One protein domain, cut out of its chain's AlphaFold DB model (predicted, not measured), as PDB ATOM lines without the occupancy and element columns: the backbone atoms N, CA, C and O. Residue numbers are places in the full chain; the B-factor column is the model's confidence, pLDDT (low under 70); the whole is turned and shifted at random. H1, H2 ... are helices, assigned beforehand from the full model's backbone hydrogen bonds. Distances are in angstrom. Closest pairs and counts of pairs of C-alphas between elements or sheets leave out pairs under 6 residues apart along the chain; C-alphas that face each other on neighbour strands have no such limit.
ATOM      1  N   ALA A  17     233.035 142.423 155.706       82.38
ATOM      2  CA  ALA A  17     232.158 143.411 155.083       82.38
ATOM      3  C   ALA A  17     230.684 142.976 155.139       82.38
ATOM      4  O   ALA A  17     229.835 143.766 155.549       82.38
ATOM      5  N   ALA A  18     230.387 141.707 154.841       85.38
ATOM      6  CA  ALA A  18     229.034 141.157 154.922       85.38
ATOM      7  C   ALA A  18     228.464 141.200 156.353       85.38
ATOM      8  O   ALA A  18     227.311 141.573 156.546       85.38
ATOM      9  N   ARG A  19     229.272 140.896 157.381       83.88
ATOM     10  CA  ARG A  19     228.848 141.010 158.791       83.88
ATOM     11  C   ARG A  19     228.570 142.452 159.216       83.88
ATOM     12  O   ARG A  19     227.656 142.683 160.005       83.88
ATOM     13  N   ILE A  20     229.351 143.412 158.723       89.12
ATOM     14  CA  ILE A  20     229.132 144.841 158.992       89.12
ATOM     15  C   ILE A  20     227.841 145.311 158.313       89.12
ATOM     16  O   ILE A  20     227.028 145.957 158.971       89.12
ATOM     17  N   ALA A  21     227.628 144.938 157.048       87.38
ATOM     18  CA  ALA A  21     226.409 145.252 156.305       87.38
ATOM     19  C   ALA A  21     225.164 144.664 156.989       87.38
ATOM     20  O   ALA A  21     224.250 145.409 157.327       87.38
ATOM     21  N   ALA A  22     225.185 143.375 157.340       90.38
ATOM     22  CA  ALA A  22     224.078 142.724 158.042       90.38
ATOM     23  C   ALA A  22     223.775 143.371 159.408       90.38
ATOM     24  O   ALA A  22     222.619 143.505 159.804       90.38
ATOM     25  N   LYS A  23     224.804 143.814 160.144       91.06
ATOM     26  CA  LYS A  23     224.613 144.533 161.413       91.06
ATOM     27  C   LYS A  23     224.015 145.928 161.202       91.06
ATOM     28  O   LYS A  23     223.227 146.371 162.035       91.06
ATOM     29  N   ALA A  24     224.395 146.618 160.127       91.25
ATOM     30  CA  ALA A  24     223.829 147.914 159.768       91.25
ATOM     31  C   ALA A  24     222.358 147.783 159.350       91.25
ATOM     32  O   ALA A  24     221.524 148.541 159.836       91.25
ATOM     33  N   GLU A  25     222.025 146.776 158.542       90.25
ATOM     34  CA  GLU A  25     220.647 146.462 158.146       90.25
ATOM     35  C   GLU A  25     219.774 146.106 159.353       90.25
ATOM     36  O   GLU A  25     218.703 146.682 159.523       90.25
ATOM     37  N   ALA A  26     220.253 145.240 160.252       92.25
ATOM     38  CA  ALA A  26     219.522 144.891 161.470       92.25
ATOM     39  C   ALA A  26     219.306 146.102 162.395       92.25
ATOM     40  O   ALA A  26     218.286 146.193 163.078       92.25
ATOM     41  N   ARG A  27     220.256 147.044 162.436       90.69
ATOM     42  CA  ARG A  27     220.092 148.299 163.178       90.69
ATOM     43  C   ARG A  27     219.032 149.188 162.528       90.69
ATOM     44  O   ARG A  27     218.169 149.681 163.242       90.69
ATOM     45  N   ALA A  28     219.073 149.343 161.207       91.81
ATOM     46  CA  ALA A  28     218.086 150.125 160.470       91.81
ATOM     47  C   ALA A  28     216.669 149.543 160.613       91.81
ATOM     48  O   ALA A  28     215.719 150.293 160.802       91.81
ATOM     49  N   GLN A  29     216.529 148.213 160.593       90.38
ATOM     50  CA  GLN A  29     215.250 147.538 160.838       90.38
ATOM     51  C   GLN A  29     214.717 147.820 162.245       90.38
ATOM     52  O   GLN A  29     213.561 148.200 162.381       90.38
ATOM     53  N   ARG A  30     215.558 147.723 163.281       92.06
ATOM     54  CA  ARG A  30     215.152 148.042 164.661       92.06
ATOM     55  C   ARG A  30     214.747 149.503 164.834       92.06
ATOM     56  O   ARG A  30     213.752 149.782 165.487       92.06
ATOM     57  N   GLU A  31     215.503 150.425 164.241       92.94
ATOM     58  CA  GLU A  31     215.166 151.853 164.261       92.94
ATOM     59  C   GLU A  31     213.830 152.108 163.536       92.94
ATOM     60  O   GLU A  31     213.007 152.887 164.010       92.94
ATOM     61  N   ALA A  32     213.566 151.411 162.426       90.38
ATOM     62  CA  ALA A  32     212.290 151.496 161.720       90.38
ATOM     63  C   ALA A  32     211.118 150.907 162.528       90.38
ATOM     64  O   ALA A  32     210.044 151.505 162.556       90.38
ATOM     65  N   GLU A  33     211.317 149.774 163.205       93.38
ATOM     66  CA  GLU A  33     210.325 149.168 164.103       93.38
ATOM     67  C   GLU A  33     209.992 150.095 165.280       93.38
ATOM     68  O   GLU A  33     208.818 150.313 165.571       93.38
ATOM     69  N   GLU A  34     211.000 150.713 165.901       92.69
ATOM     70  CA  GLU A  34     210.812 151.676 166.992       92.69
ATOM     71  C   GLU A  34     210.030 152.917 166.526       92.69
ATOM     72  O   GLU A  34     209.112 153.384 167.206       92.69
ATOM     73  N   LEU A  35     210.348 153.439 165.336       90.00
ATOM     74  CA  LEU A  35     209.605 154.548 164.735       90.00
ATOM     75  C   LEU A  35     208.155 154.162 164.422       90.00
ATOM     76  O   LEU A  35     207.251 154.965 164.668       90.00
ATOM     77  N   ALA A  36     207.921 152.949 163.918       90.81
ATOM     78  CA  ALA A  36     206.582 152.443 163.637       90.81
ATOM     79  C   ALA A  36     205.762 152.255 164.923       90.81
ATOM     80  O   ALA A  36     204.596 152.648 164.966       90.81
ATOM     81  N   GLU A  37     206.366 151.731 165.992       91.81
ATOM     82  CA  GLU A  37     205.716 151.601 167.300       91.81
ATOM     83  C   GLU A  37     205.359 152.977 167.879       91.81
ATOM     84  O   GLU A  37     204.234 153.200 168.344       91.81
ATOM     85  N   LYS A  38     206.287 153.938 167.799       90.44
ATOM     86  CA  LYS A  38     206.035 155.317 168.224       90.44
ATOM     87  C   LYS A  38     204.892 155.948 167.425       90.44
ATOM     88  O   LYS A  38     204.027 156.580 168.031       90.44
ATOM     89  N   ALA A  39     204.870 155.766 166.104       90.06
ATOM     90  CA  ALA A  39     203.809 156.274 165.237       90.06
ATOM     91  C   ALA A  39     202.450 155.650 165.582       90.06
ATOM     92  O   ALA A  39     201.489 156.375 165.822       90.06
ATOM     93  N   ALA A  40     202.383 154.325 165.741       92.56
ATOM     94  CA  ALA A  40     201.155 153.632 166.129       92.56
ATOM     95  C   ALA A  40     200.618 154.123 167.486       92.56
ATOM     96  O   ALA A  40     199.413 154.310 167.670       92.56
ATOM     97  N   LYS A  41     201.515 154.393 168.442       92.25
ATOM     98  CA  LYS A  41     201.144 154.949 169.746       92.25
ATOM     99  C   LYS A  41     200.580 156.365 169.632       92.25
ATOM    100  O   LYS A  41     199.604 156.678 170.316       92.25
ATOM    101  N   THR A  42     201.179 157.230 168.811       93.94
ATOM    102  CA  THR A  42     200.666 158.595 168.620       93.94
ATOM    103  C   THR A  42     199.364 158.597 167.824       93.94
ATOM    104  O   THR A  42     198.475 159.373 168.154       93.94
ATOM    105  N   ASP A  43     199.183 157.683 166.873       94.06
ATOM    106  CA  ASP A  43     197.915 157.499 166.159       94.06
ATOM    107  C   ASP A  43     196.792 157.062 167.104       94.06
ATOM    108  O   ASP A  43     195.730 157.680 167.124       94.06
ATOM    109  N   GLY A  44     197.039 156.082 167.977       93.56
ATOM    110  CA  GLY A  44     196.057 155.674 168.986       93.56
ATOM    111  C   GLY A  44     195.674 156.808 169.947       93.56
ATOM    112  O   GLY A  44     194.503 156.967 170.299       93.56
ATOM    113  N   LEU A  45     196.640 157.641 170.350       94.00
ATOM    114  CA  LEU A  45     196.362 158.848 171.139       94.00
ATOM    115  C   LEU A  45     195.530 159.862 170.351       94.00
ATOM    116  O   LEU A  45     194.643 160.497 170.917       94.00
ATOM    117  N   PHE A  46     195.799 160.011 169.062       95.62
ATOM    118  CA  PHE A  46     195.093 160.952 168.213       95.62
ATOM    119  C   PHE A  46     193.635 160.558 167.999       95.62
ATOM    120  O   PHE A  46     192.748 161.360 168.282       95.62
ATOM    121  N   GLU A  47     193.369 159.304 167.639       94.12
ATOM    122  CA  GLU A  47     192.004 158.783 167.504       94.12
ATOM    123  C   GLU A  47     191.200 158.961 168.802       94.12
ATOM    124  O   GLU A  47     190.037 159.380 168.780       94.12
ATOM    125  N   ARG A  48     191.847 158.732 169.952       93.75
ATOM    126  CA  ARG A  48     191.253 158.977 171.268       93.75
ATOM    127  C   ARG A  48     190.950 160.455 171.497       93.75
ATOM    128  O   ARG A  48     189.867 160.773 171.974       93.75
ATOM    129  N   ALA A  49     191.868 161.358 171.160       94.69
ATOM    130  CA  ALA A  49     191.664 162.797 171.323       94.69
ATOM    131  C   ALA A  49     190.545 163.344 170.414       94.69
ATOM    132  O   ALA A  49     189.825 164.265 170.805       94.69
ATOM    133  N   LEU A  50     190.337 162.717 169.253       94.62
ATOM    134  CA  LEU A  50     189.214 162.983 168.349       94.62
ATOM    135  C   LEU A  50     187.876 162.393 168.831       94.62
ATOM    136  O   LEU A  50     186.853 162.624 168.194       94.62
ATOM    137  N   GLY A  51     187.857 161.643 169.937       90.81
ATOM    138  CA  GLY A  51     186.631 161.061 170.489       90.81
ATOM    139  C   GLY A  51     186.075 159.885 169.682       90.81
ATOM    140  O   GLY A  51     184.899 159.567 169.812       90.81
ATOM    141  N   LYS A  52     186.901 159.229 168.853       89.38
ATOM    142  CA  LYS A  52     186.485 158.063 168.053       89.38
ATOM    143  C   LYS A  52     186.357 156.773 168.866       89.38
ATOM    144  O   LYS A  52     185.826 155.792 168.362       89.38
ATOM    145  N   ASP A  53     186.838 156.784 170.106       81.06
ATOM    146  CA  ASP A  53     186.595 155.738 171.095       81.06
ATOM    147  C   ASP A  53     185.267 156.031 171.829       81.06
ATOM    148  O   ASP A  53     185.232 156.933 172.676       81.06
ATOM    149  N   PRO A  54     184.171 155.309 171.514       69.50
ATOM    150  CA  PRO A  54     182.854 155.567 172.093       69.50
ATOM    151  C   PRO A  54     182.782 155.267 173.597       69.50
ATOM    152  O   PRO A  54     181.891 155.779 174.269       69.50
ATOM    153  N   GLU A  55     183.711 154.481 174.147       70.38
ATOM    154  CA  GLU A  55     183.749 154.167 175.580       70.38
ATOM    155  C   GLU A  55     184.562 155.199 176.383       70.38
ATOM    156  O   GLU A  55     184.520 155.211 177.615       70.38
ATOM    157  N   ASN A  56     185.301 156.093 175.708       70.19
ATOM    158  CA  ASN A  56     186.266 156.994 176.346       70.19
ATOM    159  C   ASN A  56     186.331 158.395 175.712       70.19
ATOM    160  O   ASN A  56     187.401 158.999 175.611       70.19
ATOM    161  N   CYS A  57     185.183 158.930 175.293       79.62
ATOM    162  CA  CYS A  57     185.083 160.223 174.614       79.62
ATOM    163  C   CYS A  57     184.957 161.430 175.561       79.62
ATOM    164  O   CYS A  57     184.664 162.530 175.097       79.62
ATOM    165  N   SER A  58     185.135 161.248 176.877       91.19
ATOM    166  CA  SER A  58     185.017 162.344 177.846       91.19
ATOM    167  C   SER A  58     186.067 163.429 177.595       91.19
ATOM    168  O   SER A  58     187.151 163.157 177.073       91.19
ATOM    169  N   TYR A  59     185.766 164.661 178.016       92.38
ATOM    170  CA  TYR A  59     186.705 165.776 177.899       92.38
ATOM    171  C   TYR A  59     188.074 165.436 178.505       92.38
ATOM    172  O   TYR A  59     189.076 165.527 177.808       92.38
ATOM    173  N   ASP A  60     188.119 164.948 179.750       93.19
ATOM    174  CA  ASP A  60     189.366 164.582 180.442       93.19
ATOM    175  C   ASP A  60     190.184 163.531 179.668       93.19
ATOM    176  O   ASP A  60     191.404 163.649 179.523       93.19
ATOM    177  N   ALA A  61     189.521 162.514 179.112       92.81
ATOM    178  CA  ALA A  61     190.188 161.469 178.346       92.81
ATOM    179  C   ALA A  61     190.802 162.000 177.045       92.81
ATOM    180  O   ALA A  61     191.923 161.612 176.692       92.81
ATOM    181  N   ARG A  62     190.080 162.888 176.357       95.62
ATOM    182  CA  ARG A  62     190.521 163.526 175.114       95.62
ATOM    183  C   ARG A  62     191.627 164.537 175.376       95.62
ATOM    184  O   ARG A  62     192.654 164.497 174.705       95.62
ATOM    185  N   GLN A  63     191.466 165.359 176.407       95.56
ATOM    186  CA  GLN A  63     192.444 166.332 176.883       95.56
ATOM    187  C   GLN A  63     193.777 165.649 177.214       95.56
ATOM    188  O   GLN A  63     194.827 166.040 176.706       95.56
ATOM    189  N   LYS A  64     193.753 164.568 178.005       95.62
ATOM    190  CA  LYS A  64     194.959 163.793 178.340       95.62
ATOM    191  C   LYS A  64     195.656 163.233 177.105       95.62
ATOM    192  O   LYS A  64     196.885 163.172 177.074       95.62
ATOM    193  N   ALA A  65     194.896 162.792 176.108       95.69
ATOM    194  CA  ALA A  65     195.458 162.288 174.864       95.69
ATOM    195  C   ALA A  65     196.075 163.421 174.023       95.69
ATOM    196  O   ALA A  65     197.215 163.286 173.578       95.69
ATOM    197  N   ALA A  66     195.391 164.564 173.912       97.06
ATOM    198  CA  ALA A  66     195.883 165.760 173.230       97.06
ATOM    199  C   ALA A  66     197.193 166.285 173.842       97.06
ATOM    200  O   ALA A  66     198.165 166.497 173.120       97.06
ATOM    201  N   ILE A  67     197.276 166.396 175.172       96.69
ATOM    202  CA  ILE A  67     198.509 166.801 175.874       96.69
ATOM    203  C   ILE A  67     199.661 165.841 175.549       96.69
ATOM    204  O   ILE A  67     200.774 166.276 175.262       96.69
ATOM    205  N   LYS A  68     199.407 164.527 175.549       96.81
ATOM    206  CA  LYS A  68     200.439 163.528 175.227       96.81
ATOM    207  C   LYS A  68     200.951 163.649 173.793       96.81
ATOM    208  O   LYS A  68     202.132 163.397 173.577       96.81
ATOM    209  N   LEU A  69     200.108 164.041 172.836       97.00
ATOM    210  CA  LEU A  69     200.546 164.326 171.464       97.00
ATOM    211  C   LEU A  69     201.511 165.510 171.432       97.00
ATOM    212  O   LEU A  69     202.584 165.408 170.844       97.00
ATOM    213  N   VAL A  70     201.170 166.599 172.125       96.69
ATOM    214  CA  VAL A  70     202.034 167.786 172.205       96.69
ATOM    215  C   VAL A  70     203.376 167.442 172.857       96.69
ATOM    216  O   VAL A  70     204.423 167.780 172.311       96.69
ATOM    217  N   LEU A  71     203.371 166.682 173.959       94.81
ATOM    218  CA  LEU A  71     204.595 166.203 174.619       94.81
ATOM    219  C   LEU A  71     205.421 165.247 173.745       94.81
ATOM    220  O   LEU A  71     206.640 165.180 173.889       94.81
ATOM    221  N   ALA A  72     204.781 164.517 172.830       94.50
ATOM    222  CA  ALA A  72     205.454 163.682 171.836       94.50
ATOM    223  C   ALA A  72     206.012 164.485 170.643       94.50
ATOM    224  O   ALA A  72     206.585 163.885 169.732       94.50
ATOM    225  N   ASN A  73     205.870 165.817 170.661       94.19
ATOM    226  CA  ASN A  73     206.184 166.741 169.573       94.19
ATOM    227  C   ASN A  73     205.336 166.513 168.302       94.19
ATOM    228  O   ASN A  73     205.713 166.930 167.211       94.19
ATOM    229  N   GLU A  74     204.166 165.884 168.445       96.38
ATOM    230  CA  GLU A  74     203.156 165.724 167.392       96.38
ATOM    231  C   GLU A  74     202.221 166.943 167.386       96.38
ATOM    232  O   GLU A  74     201.006 166.840 167.575       96.38
ATOM    233  N   THR A  75     202.797 168.134 167.223       96.25
ATOM    234  CA  THR A  75     202.109 169.428 167.365       96.25
ATOM    235  C   THR A  75     200.933 169.588 166.404       96.25
ATOM    236  O   THR A  75     199.910 170.148 166.791       96.25
ATOM    237  N   ALA A  76     201.025 169.058 165.181       96.44
ATOM    238  CA  ALA A  76     199.930 169.081 164.210       96.44
ATOM    239  C   ALA A  76     198.715 168.263 164.681       96.44
ATOM    240  O   ALA A  76     197.601 168.789 164.722       96.44
ATOM    241  N   LYS A  77     198.943 167.016 165.122       97.19
ATOM    242  CA  LYS A  77     197.900 166.156 165.707       97.19
ATOM    243  C   LYS A  77     197.332 166.782 166.983       97.19
ATOM    244  O   LYS A  77     196.123 166.789 167.186       97.19
ATOM    245  N   GLY A  78     198.197 167.366 167.817       97.69
ATOM    246  CA  GLY A  78     197.801 168.107 169.013       97.69
ATOM    247  C   GLY A  78     196.846 169.262 168.702       97.69
ATOM    248  O   GLY A  78     195.787 169.353 169.318       97.69
ATOM    249  N   ARG A  79     197.159 170.110 167.711       97.94
ATOM    250  CA  ARG A  79     196.269 171.213 167.303       97.94
ATOM    251  C   ARG A  79     194.913 170.716 166.838       97.94
ATOM    252  O   ARG A  79     193.895 171.248 167.269       97.94
ATOM    253  N   GLU A  80     194.894 169.721 165.959       97.81
ATOM    254  CA  GLU A  80     193.638 169.183 165.441       97.81
ATOM    255  C   GLU A  80     192.786 168.580 166.563       97.81
ATOM    256  O   GLU A  80     191.586 168.845 166.635       97.81
ATOM    257  N   ALA A  81     193.418 167.865 167.496       97.50
ATOM    258  CA  ALA A  81     192.759 167.353 168.686       97.50
ATOM    259  C   ALA A  81     192.135 168.471 169.535       97.50
ATOM    260  O   ALA A  81     190.956 168.385 169.873       97.50
ATOM    261  N   TRP A  82     192.871 169.542 169.841       98.25
ATOM    262  CA  TRP A  82     192.338 170.667 170.620       98.25
ATOM    263  C   TRP A  82     191.196 171.400 169.915       98.25
ATOM    264  O   TRP A  82     190.207 171.754 170.553       98.25
TER     265      TRP A  82
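What this domain is: This is residues 17 to 82 of the 145 residues of an uncharacterized protein of Sphingorhabdus contaminans (UniProt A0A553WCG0). One long helix, H1, sticks out with residues 17 to 37 as an arm from a compact head, where H2 and H3 fold back and forth beside its last turns. The printed part has 66 residues with three named helices in the order H1, H2, H3, and is all helix. It is only just extended, close to loose, with a radius of gyration of the C-alphas of 16.7 A, spanning 55 by 22 by 13 A.

How they stand to each other: H1, residues 17 to 49, and H2, residues 59 to 71, form a hairpin at a shallow tilt of 31 degrees; residues 42 to 49 alone of H1 touch H2, the closest C-alphas being those of Ala 49 and Arg 62, 4.0 A. H2 and H3, residues 75 to 82, form another at 12 degrees, closest at C-alphas 66 and 78, 5.2 A. Every O i to N i+4 pair in H1, H2 and H3 is within hydrogen-bond range.

Where its parts are: H1 runs 47.7 A from C-alpha 17 at (232.158, 143.411, 155.083), H2 18.2 A, and H3 10.4 A to C-alpha 82 at (192.338, 170.667, 170.620).

The domain as a whole: The printed part has no cut. Pro 54 alone is under pLDDT 70.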